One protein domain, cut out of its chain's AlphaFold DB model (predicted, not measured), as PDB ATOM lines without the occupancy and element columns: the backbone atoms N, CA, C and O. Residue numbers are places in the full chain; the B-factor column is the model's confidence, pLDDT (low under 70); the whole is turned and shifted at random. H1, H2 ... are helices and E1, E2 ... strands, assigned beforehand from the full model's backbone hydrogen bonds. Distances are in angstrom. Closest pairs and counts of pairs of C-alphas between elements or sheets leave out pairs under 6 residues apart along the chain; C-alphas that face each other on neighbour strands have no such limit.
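This is residues 269 to 392 of the 754 residues of the protein "Cleavage and polyadenylation specificity factor subunit 1" of Smittium culicis (UniProt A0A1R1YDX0). A strongly twisted sheet of four strands, E1 E2 E3 E4, and a sheet of three strands, E5 E8 E9, form a small, only partly face-to-face sandwich, closest together along E1 and E5 and open toward E4. From one end of it an arm made of the short helix H1 and the longer helix H2, residues 312 to 334, sticks out; the hairpin E6 and E7 sits away from both helices at another corner, and residues 376 to 392 form a tail with no named element that folds back on itself. The printed part has 124 residues, with two named helices and nine named strands in the order E1 E2 E3 E4 H1 H2 E5 E6 E7 E8 E9. The three sheets are antiparallel, ordered E1 E2 E3 E4, E5 E8 E9 and E6 E7, and the class is mixed, helices and strands. The whole is only just loose, close to compact, with a radius of gyration of the C-alphas of 16.7 A and spans of 49 by 38 by 31 A.

In the largest sheet, E1 is residues 270 to 276, 15.8 A from first to last C-alpha, beginning at C-alpha 270 at (41.806, -32.850, -35.790). E2 is residues 279 to 284, 14.9 A, E3 residues 290 to 294, 13.0 A, and E4 residues 300 to 304, 13.3 A. In the second sheet, E5 is residues 337 to 343, 16.2 A, E8 residues 362 to 367, 16.4 A, and E9 residues 372 to 375, 9.8 A, ending at C-alpha 375 at (46.651, -18.745, -46.729). E6 is residues 347 to 350, 9.8 A, and E7 residues 356 to 359, 9.3 A. H1 is residues 312 to 315, 5.2 A, and H2 residues 321 to 334, 19.9 A, beginning at C-alpha 321 at (74.778, -37.330, -42.310).

E1 E2 E3 E4 is a meander, each strand the antiparallel neighbour of the one before, with edge strands E1 and E4. N 273 and O 281 are 2.9 A apart between E1 and E2, N 282 and O 292 are 3.0 A apart between E2 and E3, and N 291 and O 303 are 2.8 A apart between E3 and E4. The sandwich, two sheets face to face, has 25 pairs of C-alphas within 10 A, and the planes stand 21 degrees apart. The closest C-alphas of E1 and E5 are those of Phe 273 and Pro 342, 6.0 A apart, while E4 is apart from E5, E8 and E9. In the second sheet N 341 and O 364 are 2.9 A apart between E5 and E8, and N 365 and O 373 are 2.8 A apart in the hairpin E8 and E9. In the hairpin E6 and E7, N 349 and O 357 are 3.0 A apart; E7 runs on into E8 across a break of 2 residues, at 76 degrees. H1 and H2 touch, H2 with residues 323 to 328 alone, and their closest C-alphas are those of Val 315 and Ala 324, 4.9 A apart. Neither helix is on either sheet of the sandwich. In H2 every O i to N i+4 pair is within hydrogen-bond range; H1 is too short for such a pair, and its 1 O i to N i+3 pair is within range.

The two C-alphas farthest apart, those of Ser 320 and Ala 355, are 51.2 A apart. The printed part has no cut, and no link is long; E4 to H1, with 7 residues, is short but not tight. Residues 382 to 383 pair with residues 390 to 391, antiparallel. The mean pLDDT of the printed part is 76.9; 42 residues are under 70, namely 307 to 334, 345 to 349, 351 to 352 and 354 to 360.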
ATOM      1  N   SER A 269      43.877 -31.639 -32.392       85.69
ATOM      2  CA  SER A 269      44.746 -31.754 -33.562       85.69
ATOM      3  C   SER A 269      43.953 -32.074 -34.823       85.69
ATOM      4  O   SER A 269      44.466 -31.887 -35.918       85.69
ATOM      5  N   LEU A 270      42.705 -32.528 -34.687       90.88
ATOM      6  CA  LEU A 270      41.806 -32.850 -35.790       90.88
ATOM      7  C   LEU A 270      40.817 -31.700 -35.964       90.88
ATOM      8  O   LEU A 270      39.857 -31.624 -35.209       90.88
ATOM      9  N   ILE A 271      41.002 -30.806 -36.935       91.31
ATOM     10  CA  ILE A 271      40.185 -29.591 -37.094       91.31
ATOM     11  C   ILE A 271      39.319 -29.683 -38.348       91.31
ATOM     12  O   ILE A 271      39.825 -29.716 -39.464       91.31
ATOM     13  N   HIS A 272      37.996 -29.721 -38.174       91.19
ATOM     14  CA  HIS A 272      37.057 -29.756 -39.298       91.19
ATOM     15  C   HIS A 272      36.993 -28.402 -40.008       91.19
ATOM     16  O   HIS A 272      36.966 -27.355 -39.357       91.19
ATOM     17  N   PHE A 273      36.902 -28.434 -41.333       90.44
ATOM     18  CA  PHE A 273      36.619 -27.266 -42.148       90.44
ATOM     19  C   PHE A 273      35.670 -27.596 -43.295       90.44
ATOM     20  O   PHE A 273      35.646 -28.696 -43.846       90.44
ATOM     21  N   SER A 274      34.929 -26.577 -43.705       86.81
ATOM     22  CA  SER A 274      33.990 -26.632 -44.815       86.81
ATOM     23  C   SER A 274      34.295 -25.505 -45.790       86.81
ATOM     24  O   SER A 274      34.534 -24.379 -45.358       86.81
ATOM     25  N   ASN A 275      34.208 -25.787 -47.088       81.12
ATOM     26  CA  ASN A 275      34.302 -24.785 -48.147       81.12
ATOM     27  C   ASN A 275      35.641 -24.016 -48.173       81.12
ATOM     28  O   ASN A 275      35.662 -22.792 -48.277       81.12
ATOM     29  N   ILE A 276      36.764 -24.742 -48.108       85.62
ATOM     30  CA  ILE A 276      38.087 -24.182 -48.415       85.62
ATOM     31  C   ILE A 276      38.458 -24.584 -49.842       85.62
ATOM     32  O   ILE A 276      38.772 -25.740 -50.108       85.62
ATOM     33  N   GLY A 277      38.392 -23.642 -50.784       78.38
ATOM     34  CA  GLY A 277      38.723 -23.885 -52.191       78.38
ATOM     35  C   GLY A 277      37.722 -24.811 -52.884       78.38
ATOM     36  O   GLY A 277      38.072 -25.473 -53.854       78.38
ATOM     37  N   GLY A 278      36.492 -24.900 -52.360       82.94
ATOM     38  CA  GLY A 278      35.480 -25.867 -52.798       82.94
ATOM     39  C   GLY A 278      35.619 -27.264 -52.182       82.94
ATOM     40  O   GLY A 278      34.847 -28.151 -52.540       82.94
ATOM     41  N   TYR A 279      36.562 -27.461 -51.255       88.75
ATOM     42  CA  TYR A 279      36.764 -28.719 -50.540       88.75
ATOM     43  C   TYR A 279      36.225 -28.646 -49.107       88.75
ATOM     44  O   TYR A 279      36.199 -27.588 -48.471       88.75
ATOM     45  N   SER A 280      35.814 -29.800 -48.592       89.56
ATOM     46  CA  SER A 280      35.448 -30.018 -47.189       89.56
ATOM     47  C   SER A 280      36.350 -31.095 -46.604       89.56
ATOM     48  O   SER A 280      36.862 -31.932 -47.354       89.56
ATOM     49  N   GLY A 281      36.596 -31.067 -45.299       92.19
ATOM     50  CA  GLY A 281      37.571 -31.995 -44.757       92.19
ATOM     51  C   GLY A 281      38.030 -31.759 -43.333       92.19
ATOM     52  O   GLY A 281      37.434 -31.015 -42.556       92.19
ATOM     53  N   LEU A 282      39.132 -32.427 -43.006       93.00
ATOM     54  CA  LEU A 282      39.825 -32.315 -41.729       93.00
ATOM     55  C   LEU A 282      41.255 -31.850 -41.959       93.00
ATOM     56  O   LEU A 282      41.976 -32.388 -42.796       93.00
ATOM     57  N   PHE A 283      41.672 -30.851 -41.197       92.75
ATOM     58  CA  PHE A 283      43.057 -30.443 -41.097       92.75
ATOM     59  C   PHE A 283      43.668 -31.096 -39.864       92.75
ATOM     60  O   PHE A 283      43.130 -30.972 -38.765       92.75
ATOM     61  N   ILE A 284      44.776 -31.803 -40.052       91.38
ATOM     62  CA  ILE A 284      45.434 -32.565 -39.000       91.38
ATOM     63  C   ILE A 284      46.747 -31.873 -38.655       91.38
ATOM     64  O   ILE A 284      47.676 -31.819 -39.465       91.38
ATOM     65  N   ILE A 285      46.806 -31.334 -37.442       87.44
ATOM     66  CA  ILE A 285      47.973 -30.652 -36.892       87.44
ATOM     67  C   ILE A 285      49.074 -31.672 -36.580       87.44
ATOM     68  O   ILE A 285      48.820 -32.787 -36.125       87.44
ATOM     69  N   GLY A 286      50.318 -31.276 -36.841       78.94
ATOM     70  CA  GLY A 286      51.498 -32.090 -36.589       78.94
ATOM     71  C   GLY A 286      52.774 -31.430 -37.094       78.94
ATOM     72  O   GLY A 286      52.747 -30.349 -37.691       78.94
ATOM     73  N   ALA A 287      53.903 -32.113 -36.898       72.25
ATOM     74  CA  ALA A 287      55.163 -31.705 -37.516       72.25
ATOM     75  C   ALA A 287      55.138 -31.838 -39.042       72.25
ATOM     76  O   ALA A 287      55.778 -31.073 -39.764       72.25
ATOM     77  N   THR A 288      54.354 -32.793 -39.531       77.12
ATOM     78  CA  THR A 288      53.991 -32.948 -40.933       77.12
ATOM     79  C   THR A 288      52.474 -32.841 -41.043       77.12
ATOM     80  O   THR A 288      51.793 -33.865 -41.019       77.12
ATOM     81  N   PRO A 289      51.935 -31.612 -41.096       86.38
ATOM     82  CA  PRO A 289      50.496 -31.388 -41.106       86.38
ATOM     83  C   PRO A 289      49.859 -32.026 -42.343       86.38
ATOM     84  O   PRO A 289      50.463 -32.036 -43.421       86.38
ATOM     85  N   LEU A 290      48.651 -32.563 -42.190       89.56
ATOM     86  CA  LEU A 290      47.947 -33.294 -43.244       89.56
ATOM     87  C   LEU A 290      46.589 -32.656 -43.527       89.56
ATOM     88  O   LEU A 290      45.856 -32.282 -42.613       89.56
ATOM     89  N   TRP A 291      46.231 -32.592 -44.802       91.62
ATOM     90  CA  TRP A 291      44.884 -32.288 -45.252       91.62
ATOM     91  C   TRP A 291      44.167 -33.583 -45.595       91.62
ATOM     92  O   TRP A 291      44.607 -34.291 -46.492       91.62
ATOM     93  N   LEU A 292      43.046 -33.863 -44.943       92.88
ATOM     94  CA  LEU A 292      42.039 -34.780 -45.459       92.88
ATOM     95  C   LEU A 292      41.038 -33.952 -46.262       92.88
ATOM     96  O   LEU A 292      40.248 -33.225 -45.667       92.88
ATOM     97  N   LEU A 293      41.081 -34.036 -47.590       91.69
ATOM     98  CA  LEU A 293      40.188 -33.316 -48.498       91.69
ATOM     99  C   LEU A 293      39.183 -34.267 -49.136       91.69
ATOM    100  O   LEU A 293      39.550 -35.328 -49.633       91.69
ATOM    101  N   VAL A 294      37.926 -33.841 -49.174       90.00
ATOM    102  CA  VAL A 294      36.863 -34.434 -49.984       90.00
ATOM    103  C   VAL A 294      36.289 -33.320 -50.857       90.00
ATOM    104  O   VAL A 294      35.697 -32.360 -50.351       90.00
ATOM    105  N   GLY A 295      36.527 -33.418 -52.166       85.88
ATOM    106  CA  GLY A 295      36.044 -32.465 -53.160       85.88
ATOM    107  C   GLY A 295      34.881 -33.002 -53.986       85.88
ATOM    108  O   GLY A 295      33.998 -33.706 -53.492       85.88
ATOM    109  N   LYS A 296      34.871 -32.658 -55.278       80.38
ATOM    110  CA  LYS A 296      33.744 -32.917 -56.191       80.38
ATOM    111  C   LYS A 296      33.590 -34.396 -56.512       80.38
ATOM    112  O   LYS A 296      32.465 -34.856 -56.697       80.38
ATOM    113  N   LYS A 297      34.707 -35.129 -56.580       82.94
ATOM    114  CA  LYS A 297      34.709 -36.572 -56.874       82.94
ATOM    115  C   LYS A 297      34.290 -37.432 -55.670       82.94
ATOM    116  O   LYS A 297      34.174 -38.640 -55.819       82.94
ATOM    117  N   ASN A 298      34.054 -36.829 -54.499       82.81
ATOM    118  CA  ASN A 298      33.651 -37.503 -53.257       82.81
ATOM    119  C   ASN A 298      34.602 -38.631 -52.796       82.81
ATOM    120  O   ASN A 298      34.197 -39.576 -52.115       82.81
ATOM    121  N   PHE A 299      35.881 -38.528 -53.166       84.62
ATOM    122  CA  PHE A 299      36.937 -39.417 -52.695       84.62
ATOM    123  C   PHE A 299      37.796 -38.688 -51.659       84.62
ATOM    124  O   PHE A 299      38.263 -37.586 -51.946       84.62
ATOM    125  N   PRO A 300      38.040 -39.285 -50.482       88.44
ATOM    126  CA  PRO A 300      38.946 -38.718 -49.494       88.44
ATOM    127  C   PRO A 300      40.390 -38.795 -49.987       88.44
ATOM    128  O   PRO A 300      40.866 -39.847 -50.425       88.44
ATOM    129  N   ARG A 301      41.100 -37.673 -49.895       90.56
ATOM    130  CA  ARG A 301      42.518 -37.550 -50.237       90.56
ATOM    131  C   ARG A 301      43.296 -37.001 -49.060       90.56
ATOM    132  O   ARG A 301      42.880 -36.020 -48.452       90.56
ATOM    133  N   LEU A 302      44.421 -37.638 -48.753       90.31
ATOM    134  CA  LEU A 302      45.326 -37.215 -47.694       90.31
ATOM    135  C   LEU A 302      46.564 -36.566 -48.310       90.31
ATOM    136  O   LEU A 302      47.383 -37.249 -48.921       90.31
ATOM    137  N   HIS A 303      46.710 -35.257 -48.122       89.88
ATOM    138  CA  HIS A 303      47.805 -34.472 -48.690       89.88
ATOM    139  C   HIS A 303      48.683 -33.880 -47.587       89.88
ATOM    140  O   HIS A 303      48.183 -33.112 -46.761       89.88
ATOM    141  N   PRO A 304      49.994 -34.178 -47.549       86.62
ATOM    142  CA  PRO A 304      50.894 -33.522 -46.616       86.62
ATOM    143  C   PRO A 304      51.130 -32.065 -47.013       86.62
ATOM    144  O   PRO A 304      51.346 -31.740 -48.180       86.62
ATOM    145  N   MET A 305      51.159 -31.183 -46.021       81.81
ATOM    146  CA  MET A 305      51.446 -29.765 -46.192       81.81
ATOM    147  C   MET A 305      52.786 -29.408 -45.558       81.81
ATOM    148  O   MET A 305      53.161 -29.917 -44.502       81.81
ATOM    149  N   ARG A 306      53.513 -28.484 -46.184       74.00
ATOM    150  CA  ARG A 306      54.640 -27.783 -45.564       74.00
ATOM    151  C   ARG A 306      54.507 -26.298 -45.888       74.00
ATOM    152  O   ARG A 306      54.622 -25.921 -47.048       74.00
ATOM    153  N   LEU A 307      54.225 -25.477 -44.874       67.56
ATOM    154  CA  LEU A 307      54.054 -24.025 -45.032       67.56
ATOM    155  C   LEU A 307      55.376 -23.307 -45.292       67.56
ATOM    156  O   LEU A 307      55.444 -22.404 -46.119       67.56
ATOM    157  N   VAL A 308      56.423 -23.709 -44.571       64.44
ATOM    158  CA  VAL A 308      57.746 -23.100 -44.677       64.44
ATOM    159  C   VAL A 308      58.660 -24.072 -45.421       64.44
ATOM    160  O   VAL A 308      58.826 -25.212 -44.972       64.44
ATOM    161  N   PRO A 309      59.255 -23.668 -46.559       58.34
ATOM    162  CA  PRO A 309      60.260 -24.482 -47.218       58.34
ATOM    163  C   PRO A 309      61.465 -24.651 -46.289       58.34
ATOM    164  O   PRO A 309      61.918 -23.704 -45.645       58.34
ATOM    165  N   ILE A 310      61.992 -25.872 -46.225       54.81
ATOM    166  CA  ILE A 310      63.191 -26.183 -45.445       54.81
ATOM    167  C   ILE A 310      64.324 -25.294 -45.957       54.81
ATOM    168  O   ILE A 310      64.583 -25.240 -47.163       54.81
ATOM    169  N   ARG A 311      65.000 -24.583 -45.051       51.81
ATOM    170  CA  ARG A 311      66.199 -23.816 -45.403       51.81
ATOM    171  C   ARG A 311      67.309 -24.814 -45.747       51.81
ATOM    172  O   ARG A 311      68.066 -25.243 -44.889       51.81
ATOM    173  N   ASN A 312      67.388 -25.205 -47.019       46.12
ATOM    174  CA  ASN A 312      68.335 -26.214 -47.510       46.12
ATOM    175  C   ASN A 312      69.810 -25.792 -47.381       46.12
ATOM    176  O   ASN A 312      70.695 -26.627 -47.558       46.12
ATOM    177  N   SER A 313      70.103 -24.519 -47.093       44.38
ATOM    178  CA  SER A 313      71.473 -24.011 -46.986       44.38
ATOM    179  C   SER A 313      72.250 -24.585 -45.797       44.38
ATOM    180  O   SER A 313      73.464 -24.721 -45.898       44.38
ATOM    181  N   SER A 314      71.588 -24.961 -44.697       45.34
ATOM    182  CA  SER A 314      72.247 -25.625 -43.558       45.34
ATOM    183  C   SER A 314      72.420 -27.130 -43.781       45.34
ATOM    184  O   SER A 314      73.448 -27.689 -43.414       45.34
ATOM    185  N   VAL A 315      71.465 -27.787 -44.451       47.19
ATOM    186  CA  VAL A 315      71.540 -29.225 -44.776       47.19
ATOM    187  C   VAL A 315      72.613 -29.498 -45.836       47.19
ATOM    188  O   VAL A 315      73.385 -30.438 -45.701       47.19
ATOM    189  N   SER A 316      72.722 -28.650 -46.863       43.84
ATOM    190  CA  SER A 316      73.740 -28.784 -47.924       43.84
ATOM    191  C   SER A 316      75.171 -28.458 -47.479       43.84
ATOM    192  O   SER A 316      76.111 -28.855 -48.159       43.84
ATOM    193  N   ARG A 317      75.343 -27.761 -46.346       49.50
ATOM    194  CA  ARG A 317      76.647 -27.453 -45.731       49.50
ATOM    195  C   ARG A 317      77.076 -28.453 -44.654       49.50
ATOM    196  O   ARG A 317      78.170 -28.309 -44.121       49.50
ATOM    197  N   SER A 318      76.225 -29.423 -44.318       55.06
ATOM    198  CA  SER A 318      76.535 -30.419 -43.292       55.06
ATOM    199  C   SER A 318      77.694 -31.314 -43.724       55.06
ATOM    200  O   SER A 318      77.773 -31.756 -44.873       55.06
ATOM    201  N   THR A 319      78.608 -31.565 -42.791       53.81
ATOM    202  CA  THR A 319      79.811 -32.373 -43.043       53.81
ATOM    203  C   THR A 319      79.568 -33.858 -42.774       53.81
ATOM    204  O   THR A 319      80.261 -34.713 -43.323       53.81
ATOM    205  N   SER A 320      78.535 -34.174 -41.984       57.69
ATOM    206  CA  SER A 320      78.109 -35.531 -41.641       57.69
ATOM    207  C   SER A 320      76.606 -35.736 -41.873       57.69
ATOM    208  O   SER A 320      75.811 -34.797 -41.812       57.69
ATOM    209  N   ASN A 321      76.195 -36.986 -42.123       57.91
ATOM    210  CA  ASN A 321      74.778 -37.330 -42.310       57.91
ATOM    211  C   ASN A 321      73.944 -37.071 -41.037       57.91
ATOM    212  O   ASN A 321      72.772 -36.712 -41.143       57.91
ATOM    213  N   ASP A 322      74.546 -37.215 -39.854       58.06
ATOM    214  CA  ASP A 322      73.875 -36.988 -38.570       58.06
ATOM    215  C   ASP A 322      73.580 -35.498 -38.350       58.06
ATOM    216  O   ASP A 322      72.469 -35.130 -37.970       58.06
ATOM    217  N   GLU A 323      74.531 -34.624 -38.689       62.31
ATOM    218  CA  GLU A 323      74.345 -33.170 -38.661       62.31
ATOM    219  C   GLU A 323      73.289 -32.717 -39.687       62.31
ATOM    220  O   GLU A 323      72.438 -31.870 -39.395       62.31
ATOM    221  N   ALA A 324      73.292 -33.317 -40.884       59.97
ATOM    222  CA  ALA A 324      72.275 -33.081 -41.909       59.97
ATOM    223  C   ALA A 324      70.867 -33.408 -41.387       59.97
ATOM    224  O   ALA A 324      69.923 -32.635 -41.583       59.97
ATOM    225  N   MET A 325      70.743 -34.551 -40.707       58.50
ATOM    226  CA  MET A 325      69.500 -35.027 -40.116       58.50
ATOM    227  C   MET A 325      69.045 -34.122 -38.972       58.50
ATOM    228  O   MET A 325      67.883 -33.727 -38.926       58.50
ATOM    229  N   GLU A 326      69.947 -33.743 -38.068       64.38
ATOM    230  CA  GLU A 326      69.616 -32.855 -36.956       64.38
ATOM    231  C   GLU A 326      69.107 -31.499 -37.463       64.38
ATOM    232  O   GLU A 326      68.074 -31.004 -37.005       64.38
ATOM    233  N   ASN A 327      69.766 -30.930 -38.475       65.25
ATOM    234  CA  ASN A 327      69.340 -29.686 -39.111       65.25
ATOM    235  C   ASN A 327      67.993 -29.828 -39.836       65.25
ATOM    236  O   ASN A 327      67.153 -28.925 -39.765       65.25
ATOM    237  N   PHE A 328      67.752 -30.966 -40.491       66.56
ATOM    238  CA  PHE A 328      66.466 -31.272 -41.116       66.56
ATOM    239  C   PHE A 328      65.341 -31.358 -40.079       66.56
ATOM    240  O   PHE A 328      64.302 -30.717 -40.246       66.56
ATOM    241  N   VAL A 329      65.554 -32.093 -38.983       66.31
ATOM    242  CA  VAL A 329      64.562 -32.247 -37.913       66.31
ATOM    243  C   VAL A 329      64.305 -30.913 -37.219       66.31
ATOM    244  O   VAL A 329      63.143 -30.553 -37.038       66.31
ATOM    245  N   LYS A 330      65.344 -30.124 -36.915       68.50
ATOM    246  CA  LYS A 330      65.194 -28.757 -36.387       68.50
ATOM    247  C   LYS A 330      64.333 -27.897 -37.311       68.50
ATOM    248  O   LYS A 330      63.379 -27.271 -36.852       68.50
ATOM    249  N   SER A 331      64.606 -27.908 -38.616       68.88
ATOM    250  CA  SER A 331      63.798 -27.159 -39.582       68.88
ATOM    251  C   SER A 331      62.355 -27.667 -39.651       68.88
ATOM    252  O   SER A 331      61.444 -26.850 -39.751       68.88
ATOM    253  N   ALA A 332      62.133 -28.983 -39.589       67.19
ATOM    254  CA  ALA A 332      60.800 -29.577 -39.602       67.19
ATOM    255  C   ALA A 332      59.994 -29.189 -38.349       67.19
ATOM    256  O   ALA A 332      58.836 -28.784 -38.465       67.19
ATOM    257  N   VAL A 333      60.622 -29.228 -37.168       69.62
ATOM    258  CA  VAL A 333      60.037 -28.785 -35.891       69.62
ATOM    259  C   VAL A 333      59.653 -27.308 -35.959       69.62
ATOM    260  O   VAL A 333      58.528 -26.953 -35.632       69.62
ATOM    261  N   LEU A 334      60.548 -26.442 -36.436       69.56
ATOM    262  CA  LEU A 334      60.260 -25.007 -36.550       69.56
ATOM    263  C   LEU A 334      59.134 -24.712 -37.553       69.56
ATOM    264  O   LEU A 334      58.338 -23.804 -37.334       69.56
ATOM    265  N   SER A 335      59.034 -25.505 -38.625       70.06
ATOM    266  CA  SER A 335      57.960 -25.404 -39.623       70.06
ATOM    267  C   SER A 335      56.651 -26.088 -39.217       70.06
ATOM    268  O   SER A 335      55.675 -26.018 -39.967       70.06
ATOM    269  N   SER A 336      56.632 -26.776 -38.071       78.12
ATOM    270  CA  SER A 336      55.456 -27.496 -37.582       78.12
ATOM    271  C   SER A 336      54.320 -26.514 -37.333       78.12
ATOM    272  O   SER A 336      54.546 -25.413 -36.831       78.12
ATOM    273  N   ILE A 337      53.101 -26.913 -37.678       82.50
ATOM    274  CA  ILE A 337      51.915 -26.099 -37.415       82.50
ATOM    275  C   ILE A 337      51.439 -26.425 -36.012       82.50
ATOM    276  O   ILE A 337      51.391 -27.592 -35.636       82.50
ATOM    277  N   THR A 338      51.123 -25.399 -35.234       81.75
ATOM    278  CA  THR A 338      50.718 -25.530 -33.826       81.75
ATOM    279  C   THR A 338      49.323 -25.003 -33.566       81.75
ATOM    280  O   THR A 338      48.689 -25.387 -32.591       81.75
ATOM    281  N   GLY A 339      48.818 -24.167 -34.463       85.25
ATOM    282  CA  GLY A 339      47.432 -23.742 -34.485       85.25
ATOM    283  C   GLY A 339      46.977 -23.584 -35.923       85.25
ATOM    284  O   GLY A 339      47.734 -23.134 -36.782       85.25
ATOM    285  N   TRP A 340      45.738 -23.965 -36.185       91.12
ATOM    286  CA  TRP A 340      45.123 -23.816 -37.490       91.12
ATOM    287  C   TRP A 340      43.638 -23.531 -37.309       91.12
ATOM    288  O   TRP A 340      43.006 -24.114 -36.432       91.12
ATOM    289  N   ALA A 341      43.080 -22.637 -38.115       89.50
ATOM    290  CA  ALA A 341      41.647 -22.391 -38.115       89.50
ATOM    291  C   ALA A 341      41.147 -22.021 -39.517       89.50
ATOM    292  O   ALA A 341      41.822 -21.274 -40.240       89.50
ATOM    293  N   PRO A 342      39.953 -22.502 -39.905       88.75
ATOM    294  CA  PRO A 342      39.304 -22.045 -41.118       88.75
ATOM    295  C   PRO A 342      38.774 -20.624 -40.901       88.75
ATOM    296  O   PRO A 342      38.154 -20.324 -39.880       88.75
ATOM    297  N   LEU A 343      38.997 -19.742 -41.870       84.44
ATOM    298  CA  LEU A 343      38.430 -18.399 -41.867       84.44
ATOM    299  C   LEU A 343      37.154 -18.413 -42.710       84.44
ATOM    300  O   LEU A 343      37.162 -18.124 -43.909       84.44
ATOM    301  N   ASN A 344      36.052 -18.789 -42.064       71.69
ATOM    302  CA  ASN A 344      34.737 -18.851 -42.691       71.69
ATOM    303  C   ASN A 344      34.096 -17.456 -42.689       71.69
ATOM    304  O   ASN A 344      33.747 -16.929 -41.637       71.69
ATOM    305  N   GLY A 345      33.943 -16.847 -43.868       66.06
ATOM    306  CA  GLY A 345      33.283 -15.548 -44.025       66.06
ATOM    307  C   GLY A 345      33.763 -14.765 -45.248       66.06
ATOM    308  O   GLY A 345      34.758 -15.117 -45.879       66.06
ATOM    309  N   LYS A 346      33.052 -13.684 -45.592       63.75
ATOM    310  CA  LYS A 346      33.499 -12.719 -46.610       63.75
ATOM    311  C   LYS A 346      34.514 -11.775 -45.973       63.75
ATOM    312  O   LYS A 346      34.138 -10.766 -45.380       63.75
ATOM    313  N   ILE A 347      35.794 -12.111 -46.078       69.69
ATOM    314  CA  ILE A 347      36.865 -11.229 -45.613       69.69
ATOM    315  C   ILE A 347      37.142 -10.201 -46.709       69.69
ATOM    316  O   ILE A 347      37.475 -10.554 -47.843       69.69
ATOM    317  N   LYS A 348      37.001  -8.919 -46.360       67.81
ATOM    318  CA  LYS A 348      37.433  -7.818 -47.220       67.81
ATOM    319  C   LYS A 348      38.957  -7.793 -47.202       67.81
ATOM    320  O   LYS A 348      39.554  -7.531 -46.163       67.81
ATOM    321  N   SER A 349      39.579  -8.098 -48.334       65.69
ATOM    322  CA  SER A 349      41.019  -7.919 -48.528       65.69
ATOM    323  C   SER A 349      41.259  -6.838 -49.574       65.69
ATOM    324  O   SER A 349      40.386  -6.594 -50.404       65.69
ATOM    325  N   PHE A 350      42.414  -6.182 -49.528       72.06
ATOM    326  CA  PHE A 350      42.802  -5.167 -50.502       72.06
ATOM    327  C   PHE A 350      44.022  -5.665 -51.269       72.06
ATOM    328  O   PHE A 350      44.951  -6.206 -50.666       72.06
ATOM    329  N   ASP A 351      43.995  -5.534 -52.590       68.19
ATOM    330  CA  ASP A 351      45.162  -5.808 -53.428       68.19
ATOM    331  C   ASP A 351      46.237  -4.720 -53.256       68.19
ATOM    332  O   ASP A 351      45.968  -3.659 -52.691       68.19
ATOM    333  N   SER A 352      47.438  -4.925 -53.807       69.00
ATOM    334  CA  SER A 352      48.500  -3.903 -53.833       69.00
ATOM    335  C   SER A 352      48.086  -2.610 -54.550       69.00
ATOM    336  O   SER A 352      48.729  -1.578 -54.389       69.00
ATOM    337  N   THR A 353      47.011  -2.664 -55.337       74.25
ATOM    338  CA  THR A 353      46.383  -1.537 -56.044       74.25
ATOM    339  C   THR A 353      45.265  -0.855 -55.242       74.25
ATOM    340  O   THR A 353      44.665   0.104 -55.719       74.25
ATOM    341  N   GLY A 354      44.955  -1.340 -54.031       69.81
ATOM    342  CA  GLY A 354      43.874  -0.827 -53.182       69.81
ATOM    343  C   GLY A 354      42.470  -1.311 -53.566       69.81
ATOM    344  O   GLY A 354      41.495  -0.920 -52.927       69.81
ATOM    345  N   ALA A 355      42.336  -2.175 -54.577       69.44
ATOM    346  CA  ALA A 355      41.053  -2.759 -54.959       69.44
ATOM    347  C   ALA A 355      40.576  -3.787 -53.918       69.44
ATOM    348  O   ALA A 355      41.343  -4.654 -53.496       69.44
ATOM    349  N   GLN A 356      39.300  -3.714 -53.520       67.75
ATOM    350  CA  GLN A 356      38.717  -4.686 -52.596       67.75
ATOM    351  C   GLN A 356      38.514  -6.032 -53.311       67.75
ATOM    352  O   GLN A 356      37.656  -6.167 -54.182       67.75
ATOM    353  N   ILE A 357      39.258  -7.050 -52.889       65.00
ATOM    354  CA  ILE A 357      39.083  -8.439 -53.309       65.00
ATOM    355  C   ILE A 357      38.374  -9.183 -52.180       65.00
ATOM    356  O   ILE A 357      38.859  -9.250 -51.046       65.00
ATOM    357  N   ASN A 358      37.232  -9.789 -52.491       63.38
ATOM    358  CA  ASN A 358      36.604 -10.751 -51.594       63.38
ATOM    359  C   ASN A 358      37.277 -12.107 -51.809       63.38
ATOM    360  O   ASN A 358      37.022 -12.783 -52.806       63.38
ATOM    361  N   LYS A 359      38.150 -12.504 -50.880       65.12
ATOM    362  CA  LYS A 359      38.686 -13.866 -50.858       65.12
ATOM    363  C   LYS A 359      37.747 -14.736 -50.036       65.12
ATOM    364  O   LYS A 359      37.698 -14.633 -48.814       65.12
ATOM    365  N   ASN A 360      37.005 -15.595 -50.721       60.62
ATOM    366  CA  ASN A 360      36.247 -16.667 -50.089       60.62
ATOM    367  C   ASN A 360      37.189 -17.877 -49.995       60.62
ATOM    368  O   ASN A 360      37.821 -18.191 -51.000       60.62
ATOM    369  N   SER A 361      37.260 -18.569 -48.852       75.31
ATOM    370  CA  SER A 361      38.143 -19.736 -48.597       75.31
ATOM    371  C   SER A 361      39.559 -19.423 -48.092       75.31
ATOM    372  O   SER A 361      40.555 -19.799 -48.718       75.31
ATOM    373  N   LEU A 362      39.663 -18.757 -46.944       85.00
ATOM    374  CA  LEU A 362      40.942 -18.543 -46.271       85.00
ATOM    375  C   LEU A 362      41.111 -19.499 -45.088       85.00
ATOM    376  O   LEU A 362      40.145 -20.003 -44.515       85.00
ATOM    377  N   PHE A 363      42.356 -19.716 -44.696       88.88
ATOM    378  CA  PHE A 363      42.707 -20.325 -43.423       88.88
ATOM    379  C   PHE A 363      43.823 -19.525 -42.765       88.88
ATOM    380  O   PHE A 363      44.606 -18.846 -43.434       88.88
ATOM    381  N   VAL A 364      43.899 -19.629 -41.446       90.31
ATOM    382  CA  VAL A 364      44.996 -19.090 -40.653       90.31
ATOM    383  C   VAL A 364      45.761 -20.240 -40.017       90.31
ATOM    384  O   VAL A 364      45.167 -21.198 -39.531       90.31
ATOM    385  N   ALA A 365      47.083 -20.153 -40.038       89.25
ATOM    386  CA  ALA A 365      47.973 -21.125 -39.431       89.25
ATOM    387  C   ALA A 365      49.049 -20.410 -38.617       89.25
ATOM    388  O   ALA A 365      49.598 -19.400 -39.049       89.25
ATOM    389  N   THR A 366      49.375 -20.951 -37.452       88.38
ATOM    390  CA  THR A 366      50.541 -20.550 -36.668       88.38
ATOM    391  C   THR A 366      51.582 -21.651 -36.735       88.38
ATOM    392  O   THR A 366      51.283 -22.836 -36.580       88.38
ATOM    393  N   THR A 367      52.810 -21.247 -37.018       84.25
ATOM    394  CA  THR A 367      53.978 -22.129 -36.980       84.25
ATOM    395  C   THR A 367      54.593 -22.124 -35.587       84.25
ATOM    396  O   THR A 367      54.444 -21.156 -34.840       84.25
ATOM    397  N   TRP A 368      55.352 -23.169 -35.259       77.00
ATOM    398  CA  TRP A 368      56.094 -23.242 -34.000       77.00
ATOM    399  C   TRP A 368      57.104 -22.098 -33.832       77.00
ATOM    400  O   TRP A 368      57.360 -21.668 -32.713       77.00
ATOM    401  N   SER A 369      57.636 -21.543 -34.928       76.94
ATOM    402  CA  SER A 369      58.475 -20.337 -34.881       76.94
ATOM    403  C   SER A 369      57.719 -19.053 -34.507       76.94
ATOM    404  O   SER A 369      58.325 -17.985 -34.494       76.94
ATOM    405  N   GLY A 370      56.409 -19.120 -34.249       80.19
ATOM    406  CA  GLY A 370      55.570 -17.964 -33.931       80.19
ATOM    407  C   GLY A 370      55.129 -17.161 -35.157       80.19
ATOM    408  O   GLY A 370      54.568 -16.079 -35.016       80.19
ATOM    409  N   THR A 371      55.361 -17.661 -36.374       83.50
ATOM    410  CA  THR A 371      54.915 -16.983 -37.597       83.50
ATOM    411  C   THR A 371      53.448 -17.301 -37.859       83.50
ATOM    412  O   THR A 371      53.082 -18.474 -37.991       83.50
ATOM    413  N   LEU A 372      52.628 -16.253 -37.956       87.94
ATOM    414  CA  LEU A 372      51.233 -16.320 -38.384       87.94
ATOM    415  C   LEU A 372      51.159 -16.248 -39.912       87.94
ATOM    416  O   LEU A 372      51.710 -15.335 -40.525       87.94
ATOM    417  N   VAL A 373      50.460 -17.198 -40.524       86.31
ATOM    418  CA  VAL A 373      50.273 -17.288 -41.970       86.31
ATOM    419  C   VAL A 373      48.783 -17.294 -42.275       86.31
ATOM    420  O   VAL A 373      48.046 -18.129 -41.757       86.31
ATOM    421  N   ILE A 374      48.348 -16.387 -43.145       87.56
ATOM    422  CA  ILE A 374      47.007 -16.408 -43.731       87.56
ATOM    423  C   ILE A 374      47.155 -16.918 -45.161       87.56
ATOM    424  O   ILE A 374      47.879 -16.329 -45.963       87.56
ATOM    425  N   GLY A 375      46.504 -18.037 -45.463       84.94
ATOM    426  CA  GLY A 375      46.651 -18.745 -46.729       84.94
ATOM    427  C   GLY A 375      45.317 -19.101 -47.374       84.94
ATOM    428  O   GLY A 375      44.260 -19.062 -46.749       84.94
ATOM    429  N   SER A 376      45.390 -19.469 -48.649       85.81
ATOM    430  CA  SER A 376      44.293 -20.037 -49.435       85.81
ATOM    431  C   SER A 376      44.819 -21.209 -50.253       85.81
ATOM    432  O   SER A 376      45.961 -21.163 -50.716       85.81
ATOM    433  N   LEU A 377      43.995 -22.230 -50.484       86.19
ATOM    434  CA  LEU A 377      44.343 -23.292 -51.430       86.19
ATOM    435  C   LEU A 377      44.224 -22.764 -52.873       86.19
ATOM    436  O   LEU A 377      43.205 -22.149 -53.196       86.19
ATOM    437  N   PRO A 378      45.214 -22.994 -53.760       83.25
ATOM    438  CA  PRO A 378      45.130 -22.621 -55.173       83.25
ATOM    439  C   PRO A 378      44.191 -23.567 -55.941       83.25
ATOM    440  O   PRO A 378      44.622 -24.383 -56.747       83.25
ATOM    441  N   SER A 379      42.888 -23.473 -55.677       75.75
ATOM    442  CA  SER A 379      41.866 -24.378 -56.225       75.75
ATOM    443  C   SER A 379      41.521 -24.140 -57.698       75.75
ATOM    444  O   SER A 379      40.787 -24.930 -58.283       75.75
ATOM    445  N   LEU A 380      41.994 -23.041 -58.298       76.88
ATOM    446  CA  LEU A 380      41.774 -22.754 -59.720       76.88
ATOM    447  C   LEU A 380      42.808 -23.450 -60.618       76.88
ATOM    448  O   LEU A 380      42.477 -23.834 -61.733       76.88
ATOM    449  N   SER A 381      44.044 -23.607 -60.137       80.38
ATOM    450  CA  SER A 381      45.155 -24.185 -60.904       80.38
ATOM    451  C   SER A 381      45.504 -25.618 -60.502       80.38
ATOM    452  O   SER A 381      46.120 -26.325 -61.296       80.38
ATOM    453  N   VAL A 382      45.128 -26.052 -59.293       86.75
ATOM    454  CA  VAL A 382      45.473 -27.373 -58.749       86.75
ATOM    455  C   VAL A 382      44.208 -28.156 -58.396       86.75
ATOM    456  O   VAL A 382      43.378 -27.685 -57.619       86.75
ATOM    457  N   ASP A 383      44.092 -29.372 -58.931       88.75
ATOM    458  CA  ASP A 383      43.096 -30.370 -58.541       88.75
ATOM    459  C   ASP A 383      43.619 -31.214 -57.371       88.75
ATOM    460  O   ASP A 383      44.597 -31.957 -57.496       88.75
ATOM    461  N   TYR A 384      42.929 -31.129 -56.235       90.00
ATOM    462  CA  TYR A 384      43.221 -31.913 -55.035       90.00
ATOM    463  C   TYR A 384      42.407 -33.213 -54.926       90.00
ATOM    464  O   TYR A 384      42.637 -33.975 -53.987       90.00
ATOM    465  N   ASP A 385      41.492 -33.505 -55.864       88.56
ATOM    466  CA  ASP A 385      40.741 -34.776 -55.884       88.56
ATOM    467  C   ASP A 385      41.577 -35.956 -56.430       88.56
ATOM    468  O   ASP A 385      41.177 -37.124 -56.335       88.56
ATOM    469  N   SER A 386      42.745 -35.673 -57.005       87.31
ATOM    470  CA  SER A 386      43.719 -36.678 -57.445       87.31
ATOM    471  C   SER A 386      44.553 -37.201 -56.259       87.31
ATOM    472  O   SER A 386      44.659 -36.509 -55.243       87.31
ATOM    473  N   PRO A 387      45.137 -38.420 -56.325       84.25
ATOM    474  CA  PRO A 387      45.959 -38.963 -55.236       84.25
ATOM    475  C   PRO A 387      47.091 -38.028 -54.807       84.25
ATOM    476  O   PRO A 387      47.417 -37.963 -53.627       84.25
ATOM    477  N   TRP A 388      47.679 -37.314 -55.766       86.44
ATOM    478  CA  TRP A 388      48.648 -36.244 -55.552       86.44
ATOM    479  C   TRP A 388      48.056 -34.951 -56.130       86.44
ATOM    480  O   TRP A 388      47.334 -35.036 -57.129       86.44
ATOM    481  N   PRO A 389      48.324 -33.767 -55.544       88.69
ATOM    482  CA  PRO A 389      47.820 -32.507 -56.082       88.69
ATOM    483  C   PRO A 389      48.330 -32.302 -57.511       88.69
ATOM    484  O   PRO A 389      49.540 -32.277 -57.741       88.69
ATOM    485  N   LEU A 390      47.409 -32.173 -58.466       86.69
ATOM    486  CA  LEU A 390      47.724 -32.159 -59.891       86.69
ATOM    487  C   LEU A 390      47.388 -30.799 -60.496       86.69
ATOM    488  O   LEU A 390      46.266 -30.320 -60.364       86.69
ATOM    489  N   ALA A 391      48.343 -30.186 -61.188       84.69
ATOM    490  CA  ALA A 391      48.109 -28.964 -61.949       84.69
ATOM    491  C   ALA A 391      48.030 -29.300 -63.440       84.69
ATOM    492  O   ALA A 391      48.992 -29.812 -64.013       84.69
ATOM    493  N   PHE A 392      46.889 -29.013 -64.067       79.06
ATOM    494  CA  PHE A 392      46.724 -29.173 -65.510       79.06
ATOM    495  C   PHE A 392      47.196 -27.908 -66.218       79.06
ATOM    496  O   PHE A 392      46.679 -26.819 -65.969       79.06
TER     497      PHE A 392